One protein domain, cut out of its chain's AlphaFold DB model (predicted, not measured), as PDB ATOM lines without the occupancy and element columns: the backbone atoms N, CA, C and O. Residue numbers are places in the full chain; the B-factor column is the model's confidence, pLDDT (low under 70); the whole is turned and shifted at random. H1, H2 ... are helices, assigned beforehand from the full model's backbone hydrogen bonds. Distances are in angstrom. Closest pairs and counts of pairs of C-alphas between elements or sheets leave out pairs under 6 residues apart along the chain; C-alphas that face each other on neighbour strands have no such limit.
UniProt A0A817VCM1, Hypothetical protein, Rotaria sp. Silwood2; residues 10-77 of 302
ATOM      1  N   GLU A  10     270.906 134.590 350.923       82.44
ATOM      2  CA  GLU A  10     270.330 134.467 352.267       82.44
ATOM      3  C   GLU A  10     270.384 133.013 352.761       82.44
ATOM      4  O   GLU A  10     270.755 132.737 353.901       82.44
ATOM      5  N   ILE A  11     270.075 132.060 351.876       81.56
ATOM      6  CA  ILE A  11     270.118 130.624 352.186       81.56
ATOM      7  C   ILE A  11     271.567 130.157 352.360       81.56
ATOM      8  O   ILE A  11     271.863 129.365 353.258       81.56
ATOM      9  N   LYS A  12     272.492 130.677 351.543       86.06
ATOM     10  CA  LYS A  12     273.925 130.384 351.679       86.06
ATOM     11  C   LYS A  12     274.462 130.787 353.047       86.06
ATOM     12  O   LYS A  12     275.246 130.034 353.615       86.06
ATOM     13  N   GLU A  13     274.023 131.916 353.600       86.31
ATOM     14  CA  GLU A  13     274.457 132.349 354.932       86.31
ATOM     15  C   GLU A  13     274.052 131.343 356.020       86.31
ATOM     16  O   GLU A  13     274.871 130.974 356.866       86.31
ATOM     17  N   ILE A  14     272.818 130.836 355.964       86.00
ATOM     18  CA  ILE A  14     272.331 129.802 356.886       86.00
ATOM     19  C   ILE A  14     273.163 128.524 356.729       86.00
ATOM     20  O   ILE A  14     273.615 127.946 357.719       86.00
ATOM     21  N   TYR A  15     273.421 128.105 355.489       88.69
ATOM     22  CA  TYR A  15     274.206 126.904 355.210       88.69
ATOM     23  C   TYR A  15     275.651 127.034 355.692       88.69
ATOM     24  O   TYR A  15     276.177 126.091 356.280       88.69
ATOM     25  N   PHE A  16     276.279 128.201 355.528       90.56
ATOM     26  CA  PHE A  16     277.618 128.461 356.053       90.56
ATOM     27  C   PHE A  16     277.663 128.357 357.580       90.56
ATOM     28  O   PHE A  16     278.576 127.724 358.106       90.56
ATOM     29  N   ARG A  17     276.653 128.877 358.292       86.94
ATOM     30  CA  ARG A  17     276.568 128.754 359.760       86.94
ATOM     31  C   ARG A  17     276.437 127.301 360.218       86.94
ATOM     32  O   ARG A  17     277.097 126.904 361.174       86.94
ATOM     33  N   VAL A  18     275.618 126.497 359.536       85.00
ATOM     34  CA  VAL A  18     275.448 125.067 359.854       85.00
ATOM     35  C   VAL A  18     276.729 124.281 359.568       85.00
ATOM     36  O   VAL A  18     277.133 123.449 360.380       85.00
ATOM     37  N   ILE A  19     277.399 124.564 358.447       85.44
ATOM     38  CA  ILE A  19     278.691 123.951 358.110       85.44
ATOM     39  C   ILE A  19     279.734 124.284 359.184       85.44
ATOM     40  O   ILE A  19     280.390 123.371 359.682       85.44
ATOM     41  N   ASP A  20     279.844 125.551 359.588       84.62
ATOM     42  CA  ASP A  20     280.788 125.988 360.624       84.62
ATOM     43  C   ASP A  20     280.534 125.344 361.977       84.62
ATOM     44  O   ASP A  20     281.468 124.877 362.629       84.62
ATOM     45  N   PHE A  21     279.267 125.278 362.378       83.12
ATOM     46  CA  PHE A  21     278.864 124.622 363.611       83.12
ATOM     47  C   PHE A  21     279.341 123.164 363.630       83.12
ATOM     48  O   PHE A  21     280.098 122.777 364.520       83.12
ATOM     49  N   VAL A  22     278.998 122.381 362.601       78.50
ATOM     50  CA  VAL A  22     279.348 120.953 362.532       78.50
ATOM     51  C   VAL A  22     280.859 120.731 362.379       78.50
ATOM     52  O   VAL A  22     281.393 119.736 362.870       78.50
ATOM     53  N   GLU A  23     281.584 121.630 361.710       79.19
ATOM     54  CA  GLU A  23     283.041 121.520 361.595       79.19
ATOM     55  C   GLU A  23     283.781 121.913 362.877       79.19
ATOM     56  O   GLU A  23     284.794 121.284 363.188       79.19
ATOM     57  N   SER A  24     283.267 122.868 363.659       75.31
ATOM     58  CA  SER A  24     283.847 123.250 364.954       75.31
ATOM     59  C   SER A  24     283.802 122.112 365.985       75.31
ATOM     60  O   SER A  24     284.724 121.971 366.792       75.31
ATOM     61  N   GLU A  25     282.803 121.224 365.890       70.56
ATOM     62  CA  GLU A  25     282.679 120.032 366.741       70.56
ATOM     63  C   GLU A  25     283.829 119.028 366.541       70.56
ATOM     64  O   GLU A  25     284.118 118.250 367.447       70.56
ATOM     65  N   LYS A  26     284.536 119.053 365.397       67.62
ATOM     66  CA  LYS A  26     285.681 118.154 365.145       67.62
ATOM     67  C   LYS A  26     286.840 118.361 366.123       67.62
ATOM     68  O   LYS A  26     287.607 117.429 366.346       67.62
ATOM     69  N   ASN A  27     286.962 119.563 366.686       64.06
ATOM     70  CA  ASN A  27     288.032 119.941 367.612       64.06
ATOM     71  C   ASN A  27     287.575 119.919 369.088       64.06
ATOM     72  O   ASN A  27     288.355 120.271 369.970       64.06
ATOM     73  N   GLY A  28     286.317 119.541 369.354       61.41
ATOM     74  CA  GLY A  28     285.724 119.456 370.692       61.41
ATOM     75  C   GLY A  28     285.919 118.092 371.379       61.41
ATOM     76  O   GLY A  28     286.594 117.210 370.839       61.41
ATOM     77  N   PRO A  29     285.342 117.890 372.583       49.25
ATOM     78  CA  PRO A  29     285.441 116.632 373.315       49.25
ATOM     79  C   PRO A  29     285.001 115.452 372.443       49.25
ATOM     80  O   PRO A  29     283.987 115.510 371.752       49.25
ATOM     81  N   ARG A  30     285.808 114.389 372.490       51.84
ATOM     82  CA  ARG A  30     285.862 113.236 371.583       51.84
ATOM     83  C   ARG A  30     284.565 112.414 371.559       51.84
ATOM     84  O   ARG A  30     284.536 111.288 372.045       51.84
ATOM     85  N   ILE A  31     283.503 112.939 370.952       48.41
ATOM     86  CA  ILE A  31     282.425 112.105 370.417       48.41
ATOM     87  C   ILE A  31     283.000 111.449 369.153       48.41
ATOM     88  O   ILE A  31     283.503 112.164 368.281       48.41
ATOM     89  N   PRO A  32     282.974 110.112 369.018       47.22
ATOM     90  CA  PRO A  32     283.395 109.432 367.800       47.22
ATOM     91  C   PRO A  32     282.340 109.674 366.711       47.22
ATOM     92  O   PRO A  32     281.513 108.823 366.401       47.22
ATOM     93  N   MET A  33     282.329 110.886 366.162       53.25
ATOM     94  CA  MET A  33     281.396 111.325 365.131       53.25
ATOM     95  C   MET A  33     281.943 110.911 363.771       53.25
ATOM     96  O   MET A  33     282.489 111.719 363.017       53.25
ATOM     97  N   ASN A  34     281.823 109.625 363.457       55.97
ATOM     98  CA  ASN A  34     282.092 109.161 362.107       55.97
ATOM     99  C   ASN A  34     281.112 109.866 361.151       55.97
ATOM    100  O   ASN A  34     279.899 109.716 361.260       55.97
ATOM    101  N   ASN A  35     281.680 110.621 360.206       70.12
ATOM    102  CA  ASN A  35     281.026 111.236 359.049       70.12
ATOM    103  C   ASN A  35     280.283 112.578 359.268       70.12
ATOM    104  O   ASN A  35     279.087 112.714 359.005       70.12
ATOM    105  N   SER A  36     281.030 113.630 359.643       75.94
ATOM    106  CA  SER A  36     280.551 115.029 359.633       75.94
ATOM    107  C   SER A  36     279.921 115.445 358.298       75.94
ATOM    108  O   SER A  36     279.009 116.262 358.273       75.94
ATOM    109  N   THR A  37     280.417 114.898 357.183       80.94
ATOM    110  CA  THR A  37     279.904 115.194 355.843       80.94
ATOM    111  C   THR A  37     278.480 114.672 355.700       80.94
ATOM    112  O   THR A  37     277.598 115.467 355.401       80.94
ATOM    113  N   ALA A  38     278.227 113.399 356.024       79.56
ATOM    114  CA  ALA A  38     276.880 112.827 355.991       79.56
ATOM    115  C   ALA A  38     275.884 113.613 356.851       79.56
ATOM    116  O   ALA A  38     274.774 113.875 356.402       79.56
ATOM    117  N   ARG A  39     276.292 114.078 358.040       79.50
ATOM    118  CA  ARG A  39     275.432 114.911 358.900       79.50
ATOM    119  C   ARG A  39     275.029 116.223 358.235       79.50
ATOM    120  O   ARG A  39     273.863 116.591 358.304       79.50
ATOM    121  N   ILE A  40     275.965 116.912 357.583       82.00
ATOM    122  CA  ILE A  40     275.667 118.170 356.886       82.00
ATOM    123  C   ILE A  40     274.699 117.920 355.722       82.00
ATOM    124  O   ILE A  40     273.756 118.687 355.543       82.00
ATOM    125  N   LEU A  41     274.895 116.832 354.968       84.38
ATOM    126  CA  LEU A  41     273.985 116.448 353.883       84.38
ATOM    127  C   LEU A  41     272.572 116.199 354.410       84.38
ATOM    128  O   LEU A  41     271.617 116.719 353.842       84.38
ATOM    129  N   THR A  42     272.439 115.460 355.517       81.06
ATOM    130  CA  THR A  42     271.144 115.179 356.148       81.06
ATOM    131  C   THR A  42     270.496 116.437 356.730       81.06
ATOM    132  O   THR A  42     269.304 116.637 356.538       81.06
ATOM    133  N   MET A  43     271.258 117.300 357.410       80.38
ATOM    134  CA  MET A  43     270.734 118.526 358.034       80.38
ATOM    135  C   MET A  43     270.239 119.552 357.017       80.38
ATOM    136  O   MET A  43     269.259 120.243 357.273       80.38
ATOM    137  N   LEU A  44     270.931 119.672 355.884       83.25
ATOM    138  CA  LEU A  44     270.602 120.653 354.852       83.25
ATOM    139  C   LEU A  44     269.748 120.060 353.722       83.25
ATOM    140  O   LEU A  44     269.244 120.807 352.890       83.25
ATOM    141  N   GLY A  45     269.604 118.732 353.663       83.88
ATOM    142  CA  GLY A  45     268.893 118.038 352.587       83.88
ATOM    143  C   GLY A  45     269.541 118.221 351.209       83.88
ATOM    144  O   GLY A  45     268.843 118.227 350.198       83.88
ATOM    145  N   ILE A  46     270.862 118.418 351.151       84.31
ATOM    146  CA  ILE A  46     271.595 118.725 349.910       84.31
ATOM    147  C   ILE A  46     272.494 117.569 349.467       84.31
ATOM    148  O   ILE A  46     272.930 116.749 350.271       84.31
ATOM    149  N   SER A  47     272.822 117.535 348.174       87.75
ATOM    150  CA  SER A  47     273.768 116.568 347.612       87.75
ATOM    151  C   SER A  47     275.226 116.890 347.963       87.75
ATOM    152  O   SER A  47     275.587 118.041 348.229       87.75
ATOM    153  N   GLU A  48     276.097 115.878 347.893       85.00
ATOM    154  CA  GLU A  48     277.543 116.035 348.131       85.00
ATOM    155  C   GLU A  48     278.189 117.064 347.207       85.00
ATOM    156  O   GLU A  48     278.996 117.880 347.651       85.00
ATOM    157  N   SER A  49     277.781 117.089 345.939       84.06
ATOM    158  CA  SER A  49     278.256 118.063 344.953       84.06
ATOM    159  C   SER A  49     277.894 119.500 345.343       84.06
ATOM    160  O   SER A  49     278.718 120.406 345.217       84.06
ATOM    161  N   SER A  50     276.681 119.717 345.860       85.31
ATOM    162  CA  SER A  50     276.236 121.025 346.354       85.31
ATOM    163  C   SER A  50     277.026 121.451 347.592       85.31
ATOM    164  O   SER A  50     277.484 122.590 347.669       85.31
ATOM    165  N   LEU A  51     277.261 120.525 348.527       86.56
ATOM    166  CA  LEU A  51     278.077 120.782 349.713       86.56
ATOM    167  C   LEU A  51     279.535 121.111 349.354       86.56
ATOM    168  O   LEU A  51     280.127 122.022 349.931       86.56
ATOM    169  N   PHE A  52     280.117 120.406 348.383       88.38
ATOM    170  CA  PHE A  52     281.471 120.672 347.899       88.38
ATOM    171  C   PHE A  52     281.602 122.085 347.311       88.38
ATOM    172  O   PHE A  52     282.537 122.816 347.651       88.38
ATOM    173  N   ASN A  53     280.640 122.499 346.481       86.94
ATOM    174  CA  ASN A  53     280.614 123.840 345.897       86.94
ATOM    175  C   ASN A  53     280.464 124.926 346.971       86.94
ATOM    176  O   ASN A  53     281.206 125.906 346.946       86.94
ATOM    177  N   LEU A  54     279.581 124.715 347.953       87.88
ATOM    178  CA  LEU A  54     279.396 125.633 349.080       87.88
ATOM    179  C   LEU A  54     280.671 125.781 349.914       87.88
ATOM    180  O   LEU A  54     281.075 126.900 350.214       87.88
ATOM    181  N   LYS A  55     281.359 124.678 350.232       87.81
ATOM    182  CA  LYS A  55     282.639 124.722 350.957       87.81
ATOM    183  C   LYS A  55     283.723 125.478 350.187       87.81
ATOM    184  O   LYS A  55     284.490 126.235 350.780       87.81
ATOM    185  N   LYS A  56     283.784 125.298 348.864       89.50
ATOM    186  CA  LYS A  56     284.724 126.020 347.993       89.50
ATOM    187  C   LYS A  56     284.426 127.522 347.953       89.50
ATOM    188  O   LYS A  56     285.349 128.333 348.047       89.50
ATOM    189  N   GLU A  57     283.154 127.890 347.840       86.94
ATOM    190  CA  GLU A  57     282.709 129.287 347.849       86.94
ATOM    191  C   GLU A  57     283.020 129.952 349.198       86.94
ATOM    192  O   GLU A  57     283.660 130.999 349.246       86.94
ATOM    193  N   MET A  58     282.689 129.276 350.297       85.94
ATOM    194  CA  MET A  58     282.957 129.721 351.664       85.94
ATOM    195  C   MET A  58     284.447 129.963 351.933       85.94
ATOM    196  O   MET A  58     284.818 130.975 352.528       85.94
ATOM    197  N   LYS A  59     285.317 129.063 351.461       89.88
ATOM    198  CA  LYS A  59     286.773 129.220 351.568       89.88
ATOM    199  C   LYS A  59     287.264 130.461 350.817       89.88
ATOM    200  O   LYS A  59     287.995 131.263 351.390       89.88
ATOM    201  N   THR A  60     286.800 130.656 349.583       89.94
ATOM    202  CA  THR A  60     287.145 131.832 348.762       89.94
ATOM    203  C   THR A  60     286.714 133.142 349.434       89.94
ATOM    204  O   THR A  60     287.465 134.119 349.443       89.94
ATOM    205  N   ILE A  61     285.520 133.166 350.041       84.94
ATOM    206  CA  ILE A  61     285.000 134.338 350.765       84.94
ATOM    207  C   ILE A  61     285.871 134.657 351.987       84.94
ATOM    208  O   ILE A  61     286.192 135.823 352.218       84.94
ATOM    209  N   ARG A  62     286.293 133.641 352.751       85.25
ATOM    210  CA  ARG A  62     287.185 133.818 353.910       85.25
ATOM    211  C   ARG A  62     288.544 134.368 353.510       85.25
ATOM    212  O   ARG A  62     288.971 135.369 354.064       85.25
ATOM    213  N   GLU A  63     289.169 133.774 352.500       87.69
ATOM    214  CA  GLU A  63     290.464 134.232 351.987       87.69
ATOM    215  C   GLU A  63     290.389 135.683 351.484       87.69
ATOM    216  O   GLU A  63     291.289 136.481 351.747       87.69
ATOM    217  N   SER A  64     289.281 136.056 350.834       86.44
ATOM    218  CA  SER A  64     289.034 137.435 350.392       86.44
ATOM    219  C   SER A  64     288.865 138.401 351.571       86.44
ATOM    220  O   SER A  64     289.405 139.507 351.542       86.44
ATOM    221  N   ARG A  65     288.151 137.986 352.624       84.31
ATOM    222  CA  ARG A  65     287.947 138.778 353.847       84.31
ATOM    223  C   ARG A  65     289.251 138.971 354.619       84.31
ATOM    224  O   ARG A  65     289.567 140.093 355.000       84.31
ATOM    225  N   ASP A  66     290.031 137.911 354.791       83.31
ATOM    226  CA  ASP A  66     291.314 137.956 355.498       83.31
ATOM    227  C   ASP A  66     292.336 138.822 354.747       83.31
ATOM    228  O   ASP A  66     293.103 139.564 355.362       83.31
ATOM    229  N   ALA A  67     292.325 138.789 353.409       85.62
ATOM    230  CA  ALA A  67     293.141 139.677 352.586       85.62
ATOM    231  C   ALA A  67     292.734 141.154 352.738       85.62
ATOM    232  O   ALA A  67     293.608 142.021 352.810       85.62
ATOM    233  N   GLN A  68     291.433 141.450 352.827       84.06
ATOM    234  CA  GLN A  68     290.938 142.809 353.078       84.06
ATOM    235  C   GLN A  68     291.352 143.319 354.460       84.06
ATOM    236  O   GLN A  68     291.852 144.439 354.560       84.06
ATOM    237  N   VAL A  69     291.216 142.491 355.502       84.38
ATOM    238  CA  VAL A  69     291.635 142.839 356.871       84.38
ATOM    239  C   VAL A  69     293.133 143.136 356.916       84.38
ATOM    240  O   VAL A  69     293.527 144.181 357.425       84.38
ATOM    241  N   LYS A  70     293.968 142.292 356.295       85.06
ATOM    242  CA  LYS A  70     295.419 142.533 356.210       85.06
ATOM    243  C   LYS A  70     295.761 143.827 355.475       85.06
ATOM    244  O   LYS A  70     296.596 144.593 355.945       85.06
ATOM    245  N   GLN A  71     295.101 144.110 354.351       81.75
ATOM    246  CA  GLN A  71     295.313 145.367 353.625       81.75
ATOM    247  C   GLN A  71     294.870 146.593 354.432       81.75
ATOM    248  O   GLN A  71     295.489 147.653 354.331       81.75
ATOM    249  N   GLU A  72     293.798 146.483 355.217       82.12
ATOM    250  CA  GLU A  72     293.329 147.566 356.080       82.12
ATOM    251  C   GLU A  72     294.274 147.794 357.268       82.12
ATOM    252  O   GLU A  72     294.613 148.940 357.569       82.12
ATOM    253  N   GLU A  73     294.767 146.727 357.897       80.81
ATOM    254  CA  GLU A  73     295.779 146.796 358.955       80.81
ATOM    255  C   GLU A  73     297.096 147.400 358.452       80.81
ATOM    256  O   GLU A  73     297.640 148.305 359.087       80.81
ATOM    257  N   GLU A  74     297.575 146.989 357.274       81.06
ATOM    258  CA  GLU A  74     298.763 147.572 356.639       81.06
ATOM    259  C   GLU A  74     298.575 149.059 356.312       81.06
ATOM    260  O   GLU A  74     299.488 149.862 356.527       81.06
ATOM    261  N   LYS A  75     297.387 149.461 355.839       80.38
ATOM    262  CA  LYS A  75     297.054 150.878 355.633       80.38
ATOM    263  C   LYS A  75     297.079 151.637 356.958       80.38
ATOM    264  O   LYS A  75     297.750 152.661 357.027       80.38
ATOM    265  N   ARG A  76     296.444 151.121 358.019       75.69
ATOM    266  CA  ARG A  76     296.434 151.735 359.364       75.69
ATOM    267  C   ARG A  76     297.844 151.895 359.943       75.69
ATOM    268  O   ARG A  76     298.153 152.942 360.511       75.69
ATOM    269  N   LEU A  77     298.715 150.899 359.768       71.31
ATOM    270  CA  LEU A  77     300.119 150.944 360.199       71.31
ATOM    271  C   LEU A  77     300.926 152.002 359.429       71.31
ATOM    272  O   LEU A  77     301.731 152.719 360.029       71.31
TER     273      LEU A  77
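What this domain is: This is residues 10 to 77 of the 302 residues of the protein "Hypothetical protein" of Rotaria sp. Silwood2 (UniProt A0A817VCM1). A helical hairpin of H1 and the short H2 makes a small body with the first part of a long, straight H3, which crosses H1 nearly at right angles. The rest of H3, residues 59 to 77, sticks out as a free arm and makes most of the length. The printed part has 68 residues with three named helices, H1, H2 and H3 along the chain, and no named strand; the class is all helix. It is loose, with a radius of gyration of the C-alphas of 15.2 A, and elongated, spanning 45 by 29 by 17 A.

How they stand to each other: H1, residues 10 to 27, touches H2, residues 36 to 44, with its residues 15 to 23 alone. The closest C-alphas, those of Ile 19 and Ile 40, are 6.6 A apart. The two helices form a hairpin, running opposite ways at a shallow tilt of 29 degrees. H3, residues 48 to 77, only just touches H1, with 3 pairs of C-alphas within 8 A. The closest are those of Phe 16 and Met 58, at 7.0 A, and the lines are about perpendicular at 87 degrees. H1 touches H3 with residues 12 to 16 alone, and H3 touches H1 with residues 54 to 58 alone. H2 and H3 are close but not clearly touching, and their closest C-alphas, those of Leu 41 and Glu 48, are 6.8 A apart. Every O i to N i+4 pair is within hydrogen-bond range in H2 and H3, and 12 of 14 are in H1.

Where its parts are: H1 begins at C-alpha 10, (270.330, 134.467, 352.267), and measures 27.6 A from first to last C-alpha. H2 measures 12.4 A. H3 measures 43.3 A and ends at C-alpha 77, (300.119, 150.944, 360.199).

The domain as a whole: The C-alphas farthest apart, those of Thr 42 and Leu 77, are 46.2 A apart. The printed part has no cut. The link from H1 to H2 is short, with 8 residues, and that from H2 to H3 is tight. Residues 27 to 32 stand free, and residues 26 to 34 have pLDDT under 70.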